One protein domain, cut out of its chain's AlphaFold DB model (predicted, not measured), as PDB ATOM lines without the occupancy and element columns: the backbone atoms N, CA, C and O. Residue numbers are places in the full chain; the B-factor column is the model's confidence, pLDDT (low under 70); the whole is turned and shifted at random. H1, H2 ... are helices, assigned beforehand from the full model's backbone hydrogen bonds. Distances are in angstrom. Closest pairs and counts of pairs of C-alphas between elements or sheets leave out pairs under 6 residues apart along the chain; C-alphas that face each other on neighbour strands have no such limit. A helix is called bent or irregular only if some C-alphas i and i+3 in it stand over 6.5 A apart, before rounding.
ATOM      1  N   LEU A 197     -38.060  -3.404  53.770       51.19
ATOM      2  CA  LEU A 197     -37.142  -3.096  52.667       51.19
ATOM      3  C   LEU A 197     -36.607  -1.653  52.736       51.19
ATOM      4  O   LEU A 197     -35.675  -1.326  52.008       51.19
ATOM      5  N   GLY A 198     -37.152  -0.794  53.607       54.34
ATOM      6  CA  GLY A 198     -36.663   0.562  53.853       54.34
ATOM      7  C   GLY A 198     -35.245   0.623  54.429       54.34
ATOM      8  O   GLY A 198     -34.631   1.688  54.412       54.34
ATOM      9  N   THR A 199     -34.693  -0.504  54.892       63.91
ATOM     10  CA  THR A 199     -33.281  -0.613  55.296       63.91
ATOM     11  C   THR A 199     -32.337  -0.875  54.122       63.91
ATOM     12  O   THR A 199     -31.122  -0.768  54.291       63.91
ATOM     13  N   PHE A 200     -32.859  -1.205  52.933       73.19
ATOM     14  CA  PHE A 200     -32.026  -1.424  51.757       73.19
ATOM     15  C   PHE A 200     -31.331  -0.115  51.354       73.19
ATOM     16  O   PHE A 200     -31.999   0.913  51.208       73.19
ATOM     17  N   PRO A 201     -30.000  -0.103  51.164       77.25
ATOM     18  CA  PRO A 201     -29.288   1.128  50.854       77.25
ATOM     19  C   PRO A 201     -29.795   1.774  49.569       77.25
ATOM     20  O   PRO A 201     -29.706   1.187  48.493       77.25
ATOM     21  N   VAL A 202     -30.258   3.022  49.683       78.50
ATOM     22  CA  VAL A 202     -30.789   3.823  48.562       78.50
ATOM     23  C   VAL A 202     -29.795   3.897  47.399       78.50
ATOM     24  O   VAL A 202     -30.183   3.862  46.238       78.50
ATOM     25  N   LEU A 203     -28.489   3.919  47.695       79.44
ATOM     26  CA  LEU A 203     -27.427   3.911  46.684       79.44
ATOM     27  C   LEU A 203     -27.492   2.688  45.744       79.44
ATOM     28  O   LEU A 203     -26.996   2.760  44.623       79.44
ATOM     29  N   TYR A 204     -28.083   1.577  46.193       84.62
ATOM     30  CA  TYR A 204     -28.181   0.316  45.455       84.62
ATOM     31  C   TYR A 204     -29.600   0.015  44.954       84.62
ATOM     32  O   TYR A 204     -29.856  -1.089  44.479       84.62
ATOM     33  N   GLU A 205     -30.517   0.987  44.994       83.12
ATOM     34  CA  GLU A 205     -31.901   0.840  44.513       83.12
ATOM     35  C   GLU A 205     -31.971   0.260  43.090       83.12
ATOM     36  O   GLU A 205     -32.759  -0.641  42.814       83.12
ATOM     37  N   SER A 206     -31.082   0.701  42.193       84.19
ATOM     38  CA  SER A 206     -31.039   0.200  40.812       84.19
ATOM     39  C   SER A 206     -30.683  -1.287  40.713       84.19
ATOM     40  O   SER A 206     -31.179  -1.974  39.825       84.19
ATOM     41  N   SER A 207     -29.874  -1.807  41.641       87.44
ATOM     42  CA  SER A 207     -29.575  -3.243  41.716       87.44
ATOM     43  C   SER A 207     -30.819  -4.058  42.050       87.44
ATOM     44  O   SER A 207     -31.051  -5.114  41.463       87.44
ATOM     45  N   LEU A 208     -31.629  -3.549  42.981       85.00
ATOM     46  CA  LEU A 208     -32.878  -4.181  43.379       85.00
ATOM     47  C   LEU A 208     -33.893  -4.160  42.226       85.00
ATOM     48  O   LEU A 208     -34.516  -5.183  41.954       85.00
ATOM     49  N   ASP A 209     -34.003  -3.044  41.500       85.19
ATOM     50  CA  ASP A 209     -34.882  -2.940  40.323       85.19
ATOM     51  C   ASP A 209     -34.492  -3.950  39.227       85.19
ATOM     52  O   ASP A 209     -35.338  -4.672  38.703       85.19
ATOM     53  N   ILE A 210     -33.194  -4.101  38.943       88.62
ATOM     54  CA  ILE A 210     -32.675  -5.107  37.996       88.62
ATOM     55  C   ILE A 210     -33.093  -6.524  38.393       88.62
ATOM     56  O   ILE A 210     -33.585  -7.284  37.554       88.62
ATOM     57  N   MET A 211     -32.921  -6.882  39.667       87.94
ATOM     58  CA  MET A 211     -33.302  -8.200  40.170       87.94
ATOM     59  C   MET A 211     -34.800  -8.448  40.047       87.94
ATOM     60  O   MET A 211     -35.205  -9.512  39.583       87.94
ATOM     61  N   LEU A 212     -35.623  -7.472  40.434       85.38
ATOM     62  CA  LEU A 212     -37.078  -7.587  40.397       85.38
ATOM     63  C   LEU A 212     -37.604  -7.667  38.964       85.38
ATOM     64  O   LEU A 212     -38.458  -8.506  38.676       85.38
ATOM     65  N   LYS A 213     -37.058  -6.862  38.046       85.50
ATOM     66  CA  LYS A 213     -37.359  -6.945  36.610       85.50
ATOM     67  C   LYS A 213     -37.038  -8.338  36.060       85.50
ATOM     68  O   LYS A 213     -37.880  -8.938  35.388       85.50
ATOM     69  N   LYS A 214     -35.864  -8.892  36.394       87.56
ATOM     70  CA  LYS A 214     -35.467 -10.244  35.969       87.56
ATOM     71  C   LYS A 214     -36.357 -11.328  36.584       87.56
ATOM     72  O   LYS A 214     -36.843 -12.188  35.852       87.56
ATOM     73  N   TRP A 215     -36.615 -11.266  37.890       89.38
ATOM     74  CA  TRP A 215     -37.490 -12.203  38.599       89.38
ATOM     75  C   TRP A 215     -38.894 -12.216  37.991       89.38
ATOM     76  O   TRP A 215     -39.368 -13.269  37.570       89.38
ATOM     77  N   ASN A 216     -39.519 -11.044  37.839       85.31
ATOM     78  CA  ASN A 216     -40.872 -10.917  37.300       85.31
ATOM     79  C   ASN A 216     -40.969 -11.484  35.878       85.31
ATOM     80  O   ASN A 216     -41.902 -12.214  35.551       85.31
ATOM     81  N   PHE A 217     -39.967 -11.216  35.038       86.19
ATOM     82  CA  PHE A 217     -39.919 -11.765  33.689       86.19
ATOM     83  C   PHE A 217     -39.911 -13.303  33.675       86.19
ATOM     84  O   PHE A 217     -40.694 -13.909  32.940       86.19
ATOM     85  N   TYR A 218     -39.072 -13.953  34.492       85.12
ATOM     86  CA  TYR A 218     -39.036 -15.420  34.555       85.12
ATOM     87  C   TYR A 218     -40.274 -16.024  35.217       85.12
ATOM     88  O   TYR A 218     -40.763 -17.050  34.739       85.12
ATOM     89  N   SER A 219     -40.826 -15.379  36.245       86.19
ATOM     90  CA  SER A 219     -42.099 -15.779  36.850       86.19
ATOM     91  C   SER A 219     -43.224 -15.756  35.816       86.19
ATOM     92  O   SER A 219     -43.914 -16.759  35.637       86.19
ATOM     93  N   LYS A 220     -43.338 -14.683  35.021       84.62
ATOM     94  CA  LYS A 220     -44.329 -14.591  33.938       84.62
ATOM     95  C   LYS A 220     -44.097 -15.636  32.848       84.62
ATOM     96  O   LYS A 220     -45.059 -16.233  32.365       84.62
ATOM     97  N   LEU A 221     -42.843 -15.901  32.463       85.12
ATOM     98  CA  LEU A 221     -42.523 -16.987  31.527       85.12
ATOM     99  C   LEU A 221     -43.046 -18.335  32.042       85.12
ATOM    100  O   LEU A 221     -43.678 -19.081  31.291       85.12
ATOM    101  N   PHE A 222     -42.807 -18.632  33.321       88.00
ATOM    102  CA  PHE A 222     -43.255 -19.863  33.960       88.00
ATOM    103  C   PHE A 222     -44.790 -19.956  34.020       88.00
ATOM    104  O   PHE A 222     -45.351 -20.958  33.568       88.00
ATOM    105  N   GLU A 223     -45.462 -18.897  34.484       89.44
ATOM    106  CA  GLU A 223     -46.929 -18.787  34.554       89.44
ATOM    107  C   GLU A 223     -47.586 -19.021  33.186       89.44
ATOM    108  O   GLU A 223     -48.539 -19.788  33.061       89.44
ATOM    109  N   HIS A 224     -47.054 -18.408  32.124       90.69
ATOM    110  CA  HIS A 224     -47.609 -18.551  30.777       90.69
ATOM    111  C   HIS A 224     -47.297 -19.902  30.119       90.69
ATOM    112  O   HIS A 224     -48.015 -20.323  29.207       90.69
ATOM    113  N   LEU A 225     -46.261 -20.608  30.573       90.00
ATOM    114  CA  LEU A 225     -45.932 -21.954  30.101       90.00
ATOM    115  C   LEU A 225     -46.794 -23.036  30.756       90.00
ATOM    116  O   LEU A 225     -47.110 -24.041  30.114       90.00
ATOM    117  N   GLU A 226     -47.192 -22.846  32.012       90.69
ATOM    118  CA  GLU A 226     -47.996 -23.800  32.774       90.69
ATOM    119  C   GLU A 226     -49.284 -24.267  32.060       90.69
ATOM    120  O   GLU A 226     -49.461 -25.487  31.942       90.69
ATOM    121  N   PRO A 227     -50.143 -23.394  31.494       93.00
ATOM    122  CA  PRO A 227     -51.388 -23.822  30.856       93.00
ATOM    123  C   PRO A 227     -51.183 -24.526  29.506       93.00
ATOM    124  O   PRO A 227     -52.119 -25.127  28.979       93.00
ATOM    125  N   ILE A 228     -49.983 -24.485  28.913       89.75
ATOM    126  CA  ILE A 228     -49.729 -25.105  27.606       89.75
ATOM    127  C   ILE A 228     -49.710 -26.626  27.758       89.75
ATOM    128  O   ILE A 228     -48.799 -27.174  28.372       89.75
ATOM    129  N   ILE A 229     -50.677 -27.329  27.165       92.31
ATOM    130  CA  ILE A 229     -50.729 -28.799  27.142       92.31
ATOM    131  C   ILE A 229     -50.108 -29.291  25.825       92.31
ATOM    132  O   ILE A 229     -50.740 -29.172  24.772       92.31
ATOM    133  N   PRO A 230     -48.870 -29.823  25.824       90.62
ATOM    134  CA  PRO A 230     -48.204 -30.179  24.580       90.62
ATOM    135  C   PRO A 230     -48.692 -31.536  24.055       90.62
ATOM    136  O   PRO A 230     -48.759 -32.519  24.791       90.62
ATOM    137  N   VAL A 231     -49.000 -31.593  22.757       92.75
ATOM    138  CA  VAL A 231     -49.555 -32.796  22.105       92.75
ATOM    139  C   VAL A 231     -48.489 -33.887  21.942       92.75
ATOM    140  O   VAL A 231     -48.715 -35.056  22.263       92.75
ATOM    141  N   THR A 232     -47.294 -33.512  21.483       90.31
ATOM    142  CA  THR A 232     -46.207 -34.457  21.195       90.31
ATOM    143  C   THR A 232     -45.337 -34.725  22.425       90.31
ATOM    144  O   THR A 232     -45.199 -33.867  23.298       90.31
ATOM    145  N   GLU A 233     -44.726 -35.914  22.487       88.62
ATOM    146  CA  GLU A 233     -43.785 -36.279  23.559       88.62
ATOM    147  C   GLU A 233     -42.590 -35.320  23.607       88.62
ATOM    148  O   GLU A 233     -42.210 -34.850  24.677       88.62
ATOM    149  N   ASP A 234     -42.053 -34.959  22.440       86.81
ATOM    150  CA  ASP A 234     -40.921 -34.038  22.338       86.81
ATOM    151  C   ASP A 234     -41.254 -32.652  22.906       86.81
ATOM    152  O   ASP A 234     -40.509 -32.111  23.723       86.81
ATOM    153  N   ARG A 235     -42.443 -32.115  22.592       88.38
ATOM    154  CA  ARG A 235     -42.901 -30.845  23.170       88.38
ATOM    155  C   ARG A 235     -43.215 -30.960  24.664       88.38
ATOM    156  O   ARG A 235     -43.019 -29.994  25.395       88.38
ATOM    157  N   ARG A 236     -43.678 -32.120  25.147       90.56
ATOM    158  CA  ARG A 236     -43.850 -32.382  26.591       90.56
ATOM    159  C   ARG A 236     -42.516 -32.395  27.325       90.56
ATOM    160  O   ARG A 236     -42.422 -31.836  28.415       90.56
ATOM    161  N   ALA A 237     -41.490 -33.001  26.739       86.69
ATOM    162  CA  ALA A 237     -40.142 -32.968  27.285       86.69
ATOM    163  C   ALA A 237     -39.563 -31.545  27.249       86.69
ATOM    164  O   ALA A 237     -39.120 -31.052  28.278       86.69
ATOM    165  N   ARG A 238     -39.710 -30.826  26.130       86.25
ATOM    166  CA  ARG A 238     -39.312 -29.417  26.001       86.25
ATOM    167  C   ARG A 238     -39.960 -28.517  27.053       86.25
ATOM    168  O   ARG A 238     -39.260 -27.726  27.672       86.25
ATOM    169  N   LYS A 239     -41.273 -28.645  27.279       91.00
ATOM    170  CA  LYS A 239     -41.975 -27.901  28.337       91.00
ATOM    171  C   LYS A 239     -41.342 -28.159  29.705       91.00
ATOM    172  O   LYS A 239     -41.077 -27.205  30.422       91.00
ATOM    173  N   ARG A 240     -41.085 -29.427  30.052       87.31
ATOM    174  CA  ARG A 240     -40.437 -29.788  31.324       87.31
ATOM    175  C   ARG A 240     -39.042 -29.178  31.445       87.31
ATOM    176  O   ARG A 240     -38.740 -28.611  32.487       87.31
ATOM    177  N   ASP A 241     -38.245 -29.237  30.379       83.94
ATOM    178  CA  ASP A 241     -36.896 -28.660  30.347       83.94
ATOM    179  C   ASP A 241     -36.938 -27.131  30.566       83.94
ATOM    180  O   ASP A 241     -36.135 -26.581  31.317       83.94
ATOM    181  N   LEU A 242     -37.902 -26.435  29.949       85.25
ATOM    182  CA  LEU A 242     -38.106 -24.993  30.141       85.25
ATOM    183  C   LEU A 242     -38.602 -24.657  31.552       85.25
ATOM    184  O   LEU A 242     -38.098 -23.713  32.152       85.25
ATOM    185  N   GLN A 243     -39.551 -25.431  32.089       87.06
ATOM    186  CA  GLN A 243     -40.057 -25.252  33.453       87.06
ATOM    187  C   GLN A 243     -38.946 -25.424  34.489       87.06
ATOM    188  O   GLN A 243     -38.795 -24.563  35.348       87.06
ATOM    189  N   ASP A 244     -38.154 -26.496  34.397       82.00
ATOM    190  CA  ASP A 244     -37.022 -26.728  35.302       82.00
ATOM    191  C   ASP A 244     -35.992 -25.596  35.194       82.00
ATOM    192  O   ASP A 244     -35.576 -25.040  36.209       82.00
ATOM    193  N   ARG A 245     -35.644 -25.180  33.969       80.38
ATOM    194  CA  ARG A 245     -34.692 -24.086  33.750       80.38
ATOM    195  C   ARG A 245     -35.170 -22.765  34.351       80.38
ATOM    196  O   ARG A 245     -34.418 -22.133  35.085       80.38
ATOM    197  N   TRP A 246     -36.384 -22.327  34.034       84.00
ATOM    198  CA  TRP A 246     -36.894 -21.041  34.523       84.00
ATOM    199  C   TRP A 246     -37.155 -21.064  36.026       84.00
ATOM    200  O   TRP A 246     -36.887 -20.071  36.690       84.00
ATOM    201  N   LEU A 247     -37.574 -22.203  36.586       81.94
ATOM    202  CA  LEU A 247     -37.690 -22.360  38.033       81.94
ATOM    203  C   LEU A 247     -36.332 -22.216  38.734       81.94
ATOM    204  O   LEU A 247     -36.253 -21.572  39.775       81.94
ATOM    205  N   ARG A 248     -35.251 -22.772  38.171       79.12
ATOM    206  CA  ARG A 248     -33.895 -22.584  38.717       79.12
ATOM    207  C   ARG A 248     -33.456 -21.124  38.692       79.12
ATOM    208  O   ARG A 248     -32.870 -20.677  39.670       79.12
ATOM    209  N   GLU A 249     -33.757 -20.391  37.620       80.50
ATOM    210  CA  GLU A 249     -33.471 -18.949  37.533       80.50
ATOM    211  C   GLU A 249     -34.247 -18.153  38.590       80.50
ATOM    212  O   GLU A 249     -33.655 -17.342  39.297       80.50
ATOM    213  N   ILE A 250     -35.547 -18.427  38.754       83.19
ATOM    214  CA  ILE A 250     -36.389 -17.799  39.786       83.19
ATOM    215  C   ILE A 250     -35.788 -18.036  41.177       83.19
ATOM    216  O   ILE A 250     -35.499 -17.078  41.894       83.19
ATOM    217  N   LEU A 251     -35.508 -19.301  41.514       79.50
ATOM    218  CA  LEU A 251     -34.926 -19.680  42.804       79.50
ATOM    219  C   LEU A 251     -33.543 -19.060  43.022       79.50
ATOM    220  O   LEU A 251     -33.211 -18.668  44.139       79.50
ATOM    221  N   TYR A 252     -32.720 -18.974  41.977       81.38
ATOM    222  CA  TYR A 252     -31.415 -18.329  42.058       81.38
ATOM    223  C   TYR A 252     -31.561 -16.842  42.411       81.38
ATOM    224  O   TYR A 252     -30.950 -16.390  43.379       81.38
ATOM    225  N   ILE A 253     -32.424 -16.103  41.702       84.31
ATOM    226  CA  ILE A 253     -32.660 -14.675  41.960       84.31
ATOM    227  C   ILE A 253     -33.203 -14.455  43.375       84.31
ATOM    228  O   ILE A 253     -32.758 -13.544  44.072       84.31
ATOM    229  N   GLU A 254     -34.109 -15.312  43.840       83.25
ATOM    230  CA  GLU A 254     -34.665 -15.237  45.196       83.25
ATOM    231  C   GLU A 254     -33.617 -15.460  46.280       83.25
ATOM    232  O   GLU A 254     -33.643 -14.775  47.299       83.25
ATOM    233  N   ARG A 255     -32.655 -16.363  46.060       78.88
ATOM    234  CA  ARG A 255     -31.547 -16.567  47.005       78.88
ATOM    235  C   ARG A 255     -30.608 -15.374  47.055       78.88
ATOM    236  O   ARG A 255     -30.157 -15.010  48.140       78.88
ATOM    237  N   ILE A 256     -30.347 -14.734  45.915       82.25
ATOM    238  CA  ILE A 256     -29.600 -13.473  45.898       82.25
ATOM    239  C   ILE A 256     -30.396 -12.379  46.619       82.25
ATOM    240  O   ILE A 256     -29.806 -11.612  47.377       82.25
ATOM    241  N   LEU A 257     -31.720 -12.327  46.440       84.00
ATOM    242  CA  LEU A 257     -32.570 -11.303  47.052       84.00
ATOM    243  C   LEU A 257     -32.606 -11.463  48.568       84.00
ATOM    244  O   LEU A 257     -32.407 -10.497  49.297       84.00
ATOM    245  N   GLU A 258     -32.787 -12.693  49.041       78.19
ATOM    246  CA  GLU A 258     -32.716 -13.046  50.454       78.19
ATOM    247  C   GLU A 258     -31.365 -12.637  51.056       78.19
ATOM    248  O   GLU A 258     -31.331 -11.974  52.093       78.19
ATOM    249  N   ALA A 259     -30.253 -12.960  50.387       78.50
ATOM    250  CA  ALA A 259     -28.922 -12.577  50.846       78.50
ATOM    251  C   ALA A 259     -28.723 -11.052  50.868       78.50
ATOM    252  O   ALA A 259     -28.129 -10.521  51.807       78.50
ATOM    253  N   ALA A 260     -29.237 -10.337  49.865       82.38
ATOM    254  CA  ALA A 260     -29.157  -8.882  49.783       82.38
ATOM    255  C   ALA A 260     -29.972  -8.201  50.893       82.38
ATOM    256  O   ALA A 260     -29.508  -7.237  51.496       82.38
ATOM    257  N   VAL A 261     -31.143  -8.741  51.219       79.75
ATOM    258  CA  VAL A 261     -31.981  -8.266  52.324       79.75
ATOM    259  C   VAL A 261     -31.344  -8.568  53.685       79.75
ATOM    260  O   VAL A 261     -31.271  -7.700  54.548       79.75
ATOM    261  N   GLN A 262     -30.812  -9.775  53.900       78.25
ATOM    262  CA  GLN A 262     -30.088 -10.094  55.141       78.25
ATOM    263  C   GLN A 262     -28.866  -9.184  55.330       78.25
ATOM    264  O   GLN A 262     -28.595  -8.704  56.434       78.25
ATOM    265  N   TRP A 263     -28.154  -8.908  54.237       82.75
ATOM    266  CA  TRP A 263     -27.044  -7.966  54.232       82.75
ATOM    267  C   TRP A 263     -27.498  -6.538  54.574       82.75
ATOM    268  O   TRP A 263     -26.822  -5.885  55.364       82.75
ATOM    269  N   SER A 264     -28.649  -6.062  54.080       79.94
ATOM    270  CA  SER A 264     -29.122  -4.701  54.386       79.94
ATOM    271  C   SER A 264     -29.508  -4.496  55.853       79.94
ATOM    272  O   SER A 264     -29.427  -3.379  56.357       79.94
ATOM    273  N   TYR A 265     -29.875  -5.562  56.569       74.56
ATOM    274  CA  TYR A 265     -30.109  -5.509  58.018       74.56
ATOM    275  C   TYR A 265     -28.827  -5.563  58.860       74.56
ATOM    276  O   TYR A 265     -28.871  -5.342  60.073       74.56
ATOM    277  N   SER A 266     -27.681  -5.860  58.247       71.00
ATOM    278  CA  SER A 266     -26.399  -5.957  58.940       71.00
ATOM    279  C   SER A 266     -25.760  -4.562  59.073       71.00
ATOM    280  O   SER A 266     -25.580  -3.845  58.092       71.00
ATOM    281  N   ALA A 267     -25.435  -4.146  60.303       49.34
ATOM    282  CA  ALA A 267     -24.823  -2.845  60.606       49.34
ATOM    283  C   ALA A 267     -23.441  -2.647  59.947       49.34
ATOM    284  O   ALA A 267     -22.737  -3.621  59.697       49.34
ATOM    285  N   PRO A 268     -22.961  -1.391  59.875       55.91
ATOM    286  CA  PRO A 268     -23.292  -0.462  58.795       55.91
ATOM    287  C   PRO A 268     -22.854  -1.038  57.439       55.91
ATOM    288  O   PRO A 268     -21.797  -1.657  57.357       55.91
ATOM    289  N   CYS A 269     -23.625  -0.790  56.375       62.09
ATOM    290  CA  CYS A 269     -23.388  -1.226  54.989       62.09
ATOM    291  C   CYS A 269     -22.112  -0.623  54.344       62.09
ATOM    292  O   CYS A 269     -22.161  -0.063  53.252       62.09
ATOM    293  N   ILE A 270     -20.974  -0.678  55.042       66.81
ATOM    294  CA  ILE A 270     -19.652  -0.240  54.592       66.81
ATOM    295  C   ILE A 270     -19.145  -1.207  53.521       66.81
ATOM    296  O   ILE A 270     -18.542  -0.781  52.540       66.81
ATOM    297  N   GLU A 271     -19.402  -2.502  53.701       75.38
ATOM    298  CA  GLU A 271     -18.991  -3.536  52.757       75.38
ATOM    299  C   GLU A 271     -20.109  -3.837  51.752       75.38
ATOM    300  O   GLU A 271     -21.274  -3.927  52.147       75.38
ATOM    301  N   PRO A 272     -19.787  -4.003  50.455       81.44
ATOM    302  CA  PRO A 272     -20.771  -4.334  49.430       81.44
ATOM    303  C   PRO A 272     -21.403  -5.708  49.689       81.44
ATOM    304  O   PRO A 272     -20.737  -6.637  50.145       81.44
ATOM    305  N   CYS A 273     -22.677  -5.870  49.321       83.38
ATOM    306  CA  CYS A 273     -23.308  -7.185  49.303       83.38
ATOM    307  C   CYS A 273     -22.616  -8.062  48.252       83.38
ATOM    308  O   CYS A 273     -22.844  -7.893  47.054       83.38
ATOM    309  N   ILE A 274     -21.768  -8.992  48.692       81.44
ATOM    310  CA  ILE A 274     -20.976  -9.830  47.787       81.44
ATOM    311  C   ILE A 274     -21.870 -10.657  46.843       81.44
ATOM    312  O   ILE A 274     -21.651 -10.571  45.637       81.44
ATOM    313  N   PRO A 275     -22.913 -11.381  47.299       81.25
ATOM    314  CA  PRO A 275     -23.799 -12.118  46.391       81.25
ATOM    315  C   PRO A 275     -24.459 -11.238  45.322       81.25
ATOM    316  O   PRO A 275     -24.488 -11.612  44.152       81.25
ATOM    317  N   LEU A 276     -24.930 -10.047  45.704       85.12
ATOM    318  CA  LEU A 276     -25.526  -9.089  44.772       85.12
ATOM    319  C   LEU A 276     -24.500  -8.547  43.774       85.12
ATOM    320  O   LEU A 276     -24.783  -8.435  42.584       85.12
ATOM    321  N   LEU A 277     -23.290  -8.248  44.248       83.69
ATOM    322  CA  LEU A 277     -22.178  -7.815  43.410       83.69
ATOM    323  C   LEU A 277     -21.833  -8.884  42.365       83.69
ATOM    324  O   LEU A 277     -21.673  -8.553  41.192       83.69
ATOM    325  N   TYR A 278     -21.773 -10.156  42.776       82.25
ATOM    326  CA  TYR A 278     -21.554 -11.286  41.871       82.25
ATOM    327  C   TYR A 278     -22.658 -11.418  40.837       82.25
ATOM    328  O   TYR A 278     -22.360 -11.495  39.647       82.25
ATOM    329  N   PHE A 279     -23.911 -11.376  41.283       86.88
ATOM    330  CA  PHE A 279     -25.066 -11.430  40.401       86.88
ATOM    331  C   PHE A 279     -24.997 -10.339  39.327       86.88
ATOM    332  O   PHE A 279     -25.016 -10.640  38.138       86.88
ATOM    333  N   LEU A 280     -24.825  -9.071  39.711       88.31
ATOM    334  CA  LEU A 280     -24.771  -7.972  38.744       88.31
ATOM    335  C   LEU A 280     -23.537  -8.043  37.843       88.31
ATOM    336  O   LEU A 280     -23.628  -7.729  36.658       88.31
ATOM    337  N   ALA A 281     -22.378  -8.443  38.373       85.12
ATOM    338  CA  ALA A 281     -21.168  -8.600  37.570       85.12
ATOM    339  C   ALA A 281     -21.370  -9.662  36.485       85.12
ATOM    340  O   ALA A 281     -21.034  -9.420  35.323       85.12
ATOM    341  N   GLN A 282     -21.994 -10.785  36.848       81.81
ATOM    342  CA  GLN A 282     -22.419 -11.811  35.907       81.81
ATOM    343  C   GLN A 282     -23.397 -11.232  34.889       81.81
ATOM    344  O   GLN A 282     -23.080 -11.254  33.704       81.81
ATOM    345  N   GLU A 283     -24.491 -10.595  35.329       85.06
ATOM    346  CA  GLU A 283     -25.478  -9.989  34.422       85.06
ATOM    347  C   GLU A 283     -24.856  -9.000  33.435       85.06
ATOM    348  O   GLU A 283     -25.327  -8.887  32.302       85.06
ATOM    349  N   LYS A 284     -23.822  -8.253  33.836       83.31
ATOM    350  CA  LYS A 284     -23.143  -7.272  32.979       83.31
ATOM    351  C   LYS A 284     -22.288  -7.931  31.901       83.31
ATOM    352  O   LYS A 284     -22.237  -7.408  30.789       83.31
ATOM    353  N   ILE A 285     -21.668  -9.069  32.205       78.31
ATOM    354  CA  ILE A 285     -20.878  -9.851  31.245       78.31
ATOM    355  C   ILE A 285     -21.805 -10.646  30.321       78.31
ATOM    356  O   ILE A 285     -21.679 -10.576  29.099       78.31
ATOM    357  N   SER A 286     -22.743 -11.390  30.902       73.75
ATOM    358  CA  SER A 286     -23.640 -12.293  30.194       73.75
ATOM    359  C   SER A 286     -24.945 -12.473  30.963       73.75
ATOM    360  O   SER A 286     -24.955 -12.665  32.171       73.75
ATOM    361  N   SER A 287     -26.063 -12.487  30.245       68.56
ATOM    362  CA  SER A 287     -27.352 -12.903  30.808       68.56
ATOM    363  C   SER A 287     -27.501 -14.430  30.903       68.56
ATOM    364  O   SER A 287     -28.522 -14.905  31.399       68.56
ATOM    365  N   ASP A 288     -26.533 -15.189  30.373       67.00
ATOM    366  CA  ASP A 288     -26.458 -16.651  30.427       67.00
ATOM    367  C   ASP A 288     -25.419 -17.095  31.464       67.00
ATOM    368  O   ASP A 288     -24.211 -17.028  31.213       67.00
ATOM    369  N   HIS A 289     -25.911 -17.584  32.603       63.34
ATOM    370  CA  HIS A 289     -25.131 -18.012  33.773       63.34
ATOM    371  C   HIS A 289     -24.545 -19.421  33.634       63.34
ATOM    372  O   HIS A 289     -24.589 -20.230  34.559       63.34
ATOM    373  N   SER A 290     -24.026 -19.756  32.454       60.12
ATOM    374  CA  SER A 290     -23.364 -21.042  32.228       60.12
ATOM    375  C   SER A 290     -21.975 -21.070  32.877       60.12
ATOM    376  O   SER A 290     -21.347 -20.024  33.066       60.12
ATOM    377  N   LEU A 291     -21.482 -22.270  33.219       52.19
ATOM    378  CA  LEU A 291     -20.150 -22.445  33.819       52.19
ATOM    379  C   LEU A 291     -19.065 -21.771  32.956       52.19
ATOM    380  O   LEU A 291     -18.291 -20.977  33.466       52.19
ATOM    381  N   GLU A 292     -19.101 -21.965  31.634       60.19
ATOM    382  CA  GLU A 292     -18.141 -21.370  30.684       60.19
ATOM    383  C   GLU A 292     -18.080 -19.833  30.746       60.19
ATOM    384  O   GLU A 292     -17.021 -19.244  30.553       60.19
ATOM    385  N   ASN A 293     -19.209 -19.169  31.017       58.31
ATOM    386  CA  ASN A 293     -19.268 -17.707  31.104       58.31
ATOM    387  C   ASN A 293     -18.904 -17.179  32.500       58.31
ATOM    388  O   ASN A 293     -18.731 -15.972  32.669       58.31
ATOM    389  N   THR A 294     -18.859 -18.058  33.505       57.88
ATOM    390  CA  THR A 294     -18.769 -17.692  34.924       57.88
ATOM    391  C   THR A 294     -17.530 -18.239  35.632       57.88
ATOM    392  O   THR A 294     -17.192 -17.727  36.697       57.88
ATOM    393  N   GLU A 295     -16.820 -19.207  35.044       55.56
ATOM    394  CA  GLU A 295     -15.600 -19.820  35.595       55.56
ATOM    395  C   GLU A 295     -14.478 -18.796  35.833       55.56
ATOM    396  O   GLU A 295     -13.781 -18.878  36.843       55.56
ATOM    397  N   ASP A 296     -14.363 -17.782  34.970       56.59
ATOM    398  CA  ASP A 296     -13.292 -16.777  35.024       56.59
ATOM    399  C   ASP A 296     -13.709 -15.452  35.683       56.59
ATOM    400  O   ASP A 296     -12.997 -14.446  35.579       56.59
ATOM    401  N   LEU A 297     -14.853 -15.407  36.378       58.91
ATOM    402  CA  LEU A 297     -15.322 -14.185  37.039       58.91
ATOM    403  C   LEU A 297     -14.458 -13.848  38.263       58.91
ATOM    404  O   LEU A 297     -14.786 -14.127  39.415       58.91
ATOM    405  N   THR A 298     -13.337 -13.180  38.005       60.75
ATOM    406  CA  THR A 298     -12.544 -12.507  39.028       60.75
ATOM    407  C   THR A 298     -13.172 -11.149  39.302       60.75
ATOM    408  O   THR A 298     -12.998 -10.192  38.549       60.75
ATOM    409  N   ILE A 299     -13.937 -11.055  40.392       58.81
ATOM    410  CA  ILE A 299     -14.501  -9.775  40.822       58.81
ATOM    411  C   ILE A 299     -13.395  -8.930  41.428       58.81
ATOM    412  O   ILE A 299     -12.962  -9.136  42.562       58.81
ATOM    413  N   LEU A 300     -12.925  -7.974  40.635       58.72
ATOM    414  CA  LEU A 300     -11.996  -6.958  41.093       58.72
ATOM    415  C   LEU A 300     -12.716  -5.995  42.054       58.72
ATOM    416  O   LEU A 300     -13.907  -5.736  41.876       58.72
ATOM    417  N   PRO A 301     -12.014  -5.409  43.039       57.56
ATOM    418  CA  PRO A 301     -12.563  -4.360  43.909       57.56
ATOM    419  C   PRO A 301     -13.217  -3.199  43.137       57.56
ATOM    420  O   PRO A 301     -14.179  -2.597  43.608       57.56
ATOM    421  N   ASP A 302     -12.763  -2.951  41.907       65.00
ATOM    422  CA  ASP A 302     -13.304  -1.946  40.985       65.00
ATOM    423  C   ASP A 302     -14.706  -2.287  40.443       65.00
ATOM    424  O   ASP A 302     -15.285  -1.504  39.692       65.00
ATOM    425  N   ALA A 303     -15.273  -3.444  40.804       74.38
ATOM    426  CA  ALA A 303     -16.622  -3.849  40.428       74.38
ATOM    427  C   ALA A 303     -17.707  -3.236  41.322       74.38
ATOM    428  O   ALA A 303     -18.852  -3.183  40.890       74.38
ATOM    429  N   ILE A 304     -17.382  -2.725  42.518       79.56
ATOM    430  CA  ILE A 304     -18.353  -2.113  43.454       79.56
ATOM    431  C   ILE A 304     -19.281  -1.073  42.798       79.56
ATOM    432  O   ILE A 304     -20.480  -1.112  43.082       79.56
ATOM    433  N   PRO A 305     -18.809  -0.188  41.891       87.69
ATOM    434  CA  PRO A 305     -19.673   0.770  41.205       87.69
ATOM    435  C   PRO A 305     -20.841   0.130  40.449       87.69
ATOM    436  O   PRO A 305     -21.821   0.812  40.185       87.69
ATOM    437  N   ILE A 306     -20.779  -1.165  40.111       87.88
ATOM    438  CA  ILE A 306     -21.875  -1.866  39.433       87.88
ATOM    439  C   ILE A 306     -23.173  -1.878  40.245       87.88
ATOM    440  O   ILE A 306     -24.250  -1.847  39.656       87.88
ATOM    441  N   LEU A 307     -23.064  -1.871  41.579       86.00
ATOM    442  CA  LEU A 307     -24.203  -1.873  42.496       86.00
ATOM    443  C   LEU A 307     -25.018  -0.570  42.412       86.00
ATOM    444  O   LEU A 307     -26.187  -0.535  42.795       86.00
ATOM    445  N   SER A 308     -24.409   0.513  41.927       88.19
ATOM    446  CA  SER A 308     -25.030   1.834  41.821       88.19
ATOM    447  C   SER A 308     -25.253   2.292  40.378       88.19
ATOM    448  O   SER A 308     -25.678   3.427  40.164       88.19
ATOM    449  N   ILE A 309     -24.992   1.435  39.380       89.94
ATOM    450  CA  ILE A 309     -25.273   1.774  37.979       89.94
ATOM    451  C   ILE A 309     -26.790   1.922  37.803       89.94
ATOM    452  O   ILE A 309     -27.523   0.965  38.071       89.94
ATOM    453  N   PRO A 310     -27.276   3.076  37.312       88.88
ATOM    454  CA  PRO A 310     -28.698   3.300  37.132       88.88
ATOM    455  C   PRO A 310     -29.266   2.395  36.037       88.88
ATOM    456  O   PRO A 310     -28.609   2.114  35.032       88.88
ATOM    457  N   VAL A 311     -30.530   1.993  36.172       86.19
ATOM    458  CA  VAL A 311     -31.206   1.126  35.185       86.19
ATOM    459  C   VAL A 311     -31.207   1.733  33.778       86.19
ATOM    460  O   VAL A 311     -31.084   1.016  32.788       86.19
ATOM    461  N   THR A 312     -31.246   3.060  33.660       87.31
ATOM    462  CA  THR A 312     -31.125   3.761  32.372       87.31
ATOM    463  C   THR A 312     -29.791   3.505  31.671       87.31
ATOM    464  O   THR A 312     -29.768   3.400  30.445       87.31
ATOM    465  N   GLU A 313     -28.697   3.361  32.422       90.69
ATOM    466  CA  GLU A 313     -27.383   3.017  31.877       90.69
ATOM    467  C   GLU A 313     -27.310   1.537  31.479       90.69
ATOM    468  O   GLU A 313     -26.766   1.203  30.424       90.69
ATOM    469  N   TRP A 314     -27.925   0.645  32.262       88.31
ATOM    470  CA  TRP A 314     -28.093  -0.758  31.869       88.31
ATOM    471  C   TRP A 314     -28.845  -0.884  30.547       88.31
ATOM    472  O   TRP A 314     -28.395  -1.595  29.654       88.31
ATOM    473  N   ILE A 315     -29.939  -0.136  30.389       86.50
ATOM    474  CA  ILE A 315     -30.720  -0.088  29.149       86.50
ATOM    475  C   ILE A 315     -29.894   0.503  27.999       86.50
ATOM    476  O   ILE A 315     -29.942  -0.020  26.886       86.50
ATOM    477  N   SER A 316     -29.130   1.579  28.226       87.12
ATOM    478  CA  SER A 316     -28.333   2.199  27.156       87.12
ATOM    479  C   SER A 316     -27.183   1.319  26.676       87.12
ATOM    480  O   SER A 316     -26.819   1.379  25.501       87.12
ATOM    481  N   ASN A 317     -26.622   0.515  27.580       82.75
ATOM    482  CA  ASN A 317     -25.514  -0.393  27.300       82.75
ATOM    483  C   ASN A 317     -25.984  -1.781  26.851       82.75
ATOM    484  O   ASN A 317     -25.156  -2.607  26.462       82.75
ATOM    485  N   ASP A 318     -27.288  -2.060  26.898       79.56
ATOM    486  CA  ASP A 318     -27.809  -3.352  26.488       79.56
ATOM    487  C   ASP A 318     -27.715  -3.524  24.966       79.56
ATOM    488  O   ASP A 318     -28.256  -2.755  24.165       79.56
ATOM    489  N   THR A 319     -27.030  -4.588  24.553       75.12
ATOM    490  CA  THR A 319     -26.914  -5.006  23.151       75.12
ATOM    491  C   THR A 319     -28.194  -5.648  22.624       75.12
ATOM    492  O   THR A 319     -28.269  -5.954  21.431       75.12
ATOM    493  N   GLY A 320     -29.205  -5.811  23.482       69.69
ATOM    494  CA  GLY A 320     -30.451  -6.491  23.175       69.69
ATOM    495  C   GLY A 320     -30.583  -7.890  23.765       69.69
ATOM    496  O   GLY A 320     -31.490  -8.629  23.393       69.69
ATOM    497  N   ASP A 321     -29.669  -8.279  24.645       67.62
ATOM    498  CA  ASP A 321     -29.628  -9.634  25.190       67.62
ATOM    499  C   ASP A 321     -30.489  -9.758  26.465       67.62
ATOM    500  O   ASP A 321     -30.881 -10.858  26.859       67.62
ATOM    501  N   ARG A 322     -30.861  -8.632  27.094       77.88
ATOM    502  CA  ARG A 322     -31.586  -8.593  28.373       77.88
ATOM    503  C   ARG A 322     -33.036  -8.162  28.179       77.88
ATOM    504  O   ARG A 322     -33.429  -7.055  28.529       77.88
ATOM    505  N   TYR A 323     -33.863  -9.070  27.659       73.38
ATOM    506  CA  TYR A 323     -35.299  -8.821  27.435       73.38
ATOM    507  C   TYR A 323     -36.020  -8.298  28.668       73.38
ATOM    508  O   TYR A 323     -36.825  -7.382  28.568       73.38
ATOM    509  N   TRP A 324     -35.679  -8.849  29.826       82.88
ATOM    510  CA  TRP A 324     -36.247  -8.474  31.111       82.88
ATOM    511  C   TRP A 324     -35.957  -7.018  31.522       82.88
ATOM    512  O   TRP A 324     -36.644  -6.511  32.400       82.88
ATOM    513  N   LEU A 325     -35.000  -6.315  30.896       80.81
ATOM    514  CA  LEU A 325     -34.792  -4.877  31.130       80.81
ATOM    515  C   LEU A 325     -35.841  -3.995  30.438       80.81
ATOM    516  O   LEU A 325     -36.034  -2.851  30.852       80.81
ATOM    517  N   ASN A 326     -36.503  -4.491  29.389       79.88
ATOM    518  CA  ASN A 326     -37.513  -3.734  28.659       79.88
ATOM    519  C   ASN A 326     -38.883  -3.878  29.338       79.88
ATOM    520  O   ASN A 326     -39.371  -4.988  29.528       79.88
ATOM    521  N   GLU A 327     -39.525  -2.759  29.661       71.19
ATOM    522  CA  GLU A 327     -40.852  -2.743  30.293       71.19
ATOM    523  C   GLU A 327     -41.916  -3.396  29.400       71.19
ATOM    524  O   GLU A 327     -42.734  -4.175  29.886       71.19
ATOM    525  N   ASP A 328     -41.807  -3.218  28.081       75.56
ATOM    526  CA  ASP A 328     -42.702  -3.839  27.097       75.56
ATOM    527  C   ASP A 328     -42.477  -5.357  26.952       75.56
ATOM    528  O   ASP A 328     -43.176  -6.029  26.188       75.56
ATOM    529  N   ALA A 329     -41.449  -5.927  27.596       71.62
ATOM    530  CA  ALA A 329     -41.158  -7.352  27.467       71.62
ATOM    531  C   ALA A 329     -42.211  -8.221  28.149       71.62
ATOM    532  O   ALA A 329     -42.473  -9.319  27.659       71.62
ATOM    533  N   LEU A 330     -42.826  -7.731  29.232       76.19
ATOM    534  CA  LEU A 330     -43.854  -8.463  29.974       76.19
ATOM    535  C   LEU A 330     -45.092  -8.721  29.108       76.19
ATOM    536  O   LEU A 330     -45.558  -9.857  29.039       76.19
ATOM    537  N   ASP A 331     -45.535  -7.722  28.342       81.94
ATOM    538  CA  ASP A 331     -46.672  -7.849  27.417       81.94
ATOM    539  C   ASP A 331     -46.432  -8.893  26.314       81.94
ATOM    540  O   ASP A 331     -47.368  -9.465  25.751       81.94
ATOM    541  N   ARG A 332     -45.162  -9.168  26.003       80.38
ATOM    542  CA  ARG A 332     -44.742 -10.097  24.946       80.38
ATOM    543  C   ARG A 332     -44.446 -11.500  25.457       80.38
ATOM    544  O   ARG A 332     -44.213 -12.397  24.645       80.38
ATOM    545  N   VAL A 333     -44.467 -11.720  26.772       84.56
ATOM    546  CA  VAL A 333     -44.210 -13.036  27.371       84.56
ATOM    547  C   VAL A 333     -45.096 -14.136  26.767       84.56
ATOM    548  O   VAL A 333     -44.541 -15.174  26.401       84.56
ATOM    549  N   PRO A 334     -46.418 -13.954  26.558       86.00
ATOM    550  CA  PRO A 334     -47.255 -15.004  25.970       86.00
ATOM    551  C   PRO A 334     -46.793 -15.449  24.571       86.00
ATOM    552  O   PRO A 334     -46.805 -16.639  24.250       86.00
ATOM    553  N   GLU A 335     -46.374 -14.498  23.733       82.38
ATOM    554  CA  GLU A 335     -45.861 -14.766  22.385       82.38
ATOM    555  C   GLU A 335     -44.472 -15.416  22.437       82.38
ATOM    556  O   GLU A 335     -44.193 -16.370  21.702       82.38
ATOM    557  N   LEU A 336     -43.620 -14.960  23.356       82.62
ATOM    558  CA  LEU A 336     -42.295 -15.528  23.571       82.62
ATOM    559  C   LEU A 336     -42.381 -16.991  24.023       82.62
ATOM    560  O   LEU A 336     -41.692 -17.839  23.461       82.62
ATOM    561  N   VAL A 337     -43.259 -17.316  24.976       84.75
ATOM    562  CA  VAL A 337     -43.468 -18.699  25.430       84.75
ATOM    563  C   VAL A 337     -43.925 -19.588  24.271       84.75
ATOM    564  O   VAL A 337     -43.374 -20.677  24.097       84.75
ATOM    565  N   LYS A 338     -44.876 -19.128  23.442       85.50
ATOM    566  CA  LYS A 338     -45.291 -19.858  22.229       85.50
ATOM    567  C   LYS A 338     -44.109 -20.124  21.303       85.50
ATOM    568  O   LYS A 338     -43.870 -21.272  20.940       85.50
ATOM    569  N   THR A 339     -43.332 -19.089  21.001       81.06
ATOM    570  CA  THR A 339     -42.163 -19.179  20.117       81.06
ATOM    571  C   THR A 339     -41.131 -20.174  20.657       81.06
ATOM    572  O   THR A 339     -40.666 -21.056  19.941       81.06
ATOM    573  N   VAL A 340     -40.795 -20.098  21.948       80.12
ATOM    574  CA  VAL A 340     -39.786 -20.967  22.581       80.12
ATOM    575  C   VAL A 340     -40.244 -22.433  22.655       80.12
ATOM    576  O   VAL A 340     -39.402 -23.339  22.615       80.12
ATOM    577  N   MET A 341     -41.558 -22.665  22.733       85.62
ATOM    578  CA  MET A 341     -42.189 -23.988  22.654       85.62
ATOM    579  C   MET A 341     -42.227 -24.572  21.234       85.62
ATOM    580  O   MET A 341     -42.353 -25.789  21.081       85.62
ATOM    581  N   GLU A 342     -42.137 -23.731  20.205       82.88
ATOM    582  CA  GLU A 342     -42.050 -24.148  18.800       82.88
ATOM    583  C   GLU A 342     -40.622 -24.479  18.365       82.88
ATOM    584  O   GLU A 342     -40.438 -25.242  17.415       82.88
ATOM    585  N   LEU A 343     -39.618 -23.961  19.079       77.81
ATOM    586  CA  LEU A 343     -38.224 -24.307  18.827       77.81
ATOM    587  C   LEU A 343     -37.985 -25.808  19.056       77.81
ATOM    588  O   LEU A 343     -38.462 -26.361  20.054       77.81
ATOM    589  N   PRO A 344     -37.213 -26.467  18.172       71.62
ATOM    590  CA  PRO A 344     -36.888 -27.874  18.336       71.62
ATOM    591  C   PRO A 344     -36.181 -28.093  19.674       71.62
ATOM    592  O   PRO A 344     -35.306 -27.314  20.073       71.62
ATOM    593  N   ARG A 345     -36.558 -29.165  20.376       68.44
ATOM    594  CA  ARG A 345     -35.830 -29.601  21.562       68.44
ATOM    595  C   ARG A 345     -34.401 -29.937  21.122       68.44
ATOM    596  O   ARG A 345     -34.205 -30.811  20.280       68.44
ATOM    597  N   ALA A 346     -33.394 -29.244  21.663       62.22
ATOM    598  CA  ALA A 346     -32.025 -29.757  21.591       62.22
ATOM    599  C   ALA A 346     -32.051 -31.156  22.209       62.22
ATOM    600  O   ALA A 346     -32.632 -31.314  23.280       62.22
TER     601      ALA A 346
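Overview. This is residues 197 to 346 of the 502 residues of an uncharacterized protein of Fibularhizoctonia sp. CBS 109695 (UniProt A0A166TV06). A long helical hairpin of H2 and H1, side by side, makes the longest axis, with shorter pieces gathered along one side of it. H3 and H5 cross each other near the end where H1 begins and H2 ends, H4 sits beyond H3 on a loop, H7 packs on H1 toward the other end, and the link of residues 318 to 332 leads back from H6 to H7. The printed part has 150 residues with seven named helices, H1 to H7 in chain order, and no named strand: all helix. It is compact, with a radius of gyration of the C-alphas of 17.0 A, yet elongated, with spans of 55 by 33 by 28 A.

Along the chain. The longest helix, H2, is residues 233 to 264 and 46.5 A long, from C-alpha 233 at (-43.785, -36.279, 23.559) to C-alpha 264 at (-29.122, -4.701, 54.386). H1, residues 202 to 225, is 35.1 A long and irregular, with C-alphas 203 and 206 7.8 A apart. H3 is residues 274 to 285, 16.5 A; H4 is residues 291 to 294. H5, residues 301 to 308, is 14.1 A and only just irregular: C-alphas 302 and 305 are 6.9 A apart. H6 is residues 311 to 317; H7, residues 333 to 342, is 14.2 A long and ends with C-alpha 342 at (-42.050, -24.148, 18.800).

Arrangement. H1 is the hub, touching H2, H5, H6 and H7. H1 and H2 form a hairpin at a shallow tilt of 21 degrees, opposite ways; their closest C-alphas, of Trp 215 and Ile 250, are 5.8 A apart. The helix packing is mostly crossed, with 1 of 7 pairs at a shallow tilt. H2, with residues 256 to 260 alone, touches H3 at a steep tilt of 48 degrees, closest at C-alphas 256 and 275, 6.0 A. H3 and H5 touch about perpendicular at 86 degrees, closest at C-alphas 277 and 307, 6.3 A. H1 touches H5 with residues 203 to 207 alone, closest at C-alphas 204 and 308, 5.0 A. H1 and H6 only just touch, with 3 pairs of C-alphas within 8 A, closest at C-alphas 206 and 311, 5.7 A. H1 touches H7 with residues 217 to 225 alone, at a steep tilt of 52 degrees, closest at C-alphas 221 and 333, 6.0 A. H4 is close to H3 but not clearly touching, C-alphas 282 and 294 being closest at 7.0 A. In H2, H3, H6 and H7 every O i to N i+4 pair is within hydrogen-bond range; in H1 18 of 20 are, in H5 0 of 4, beside 4 of 5 O i to N i+3 pairs, and H4 is too short for such a pair.

Size, cuts and confidence. The C-alphas farthest apart, of Thr 232 and Pro 268, are 55.6 A apart. The printed part has no cut, and the link from H6 to H7 is long. Mean pLDDT of the printed part is 79.3, with residues 287 to 302 among those under 70.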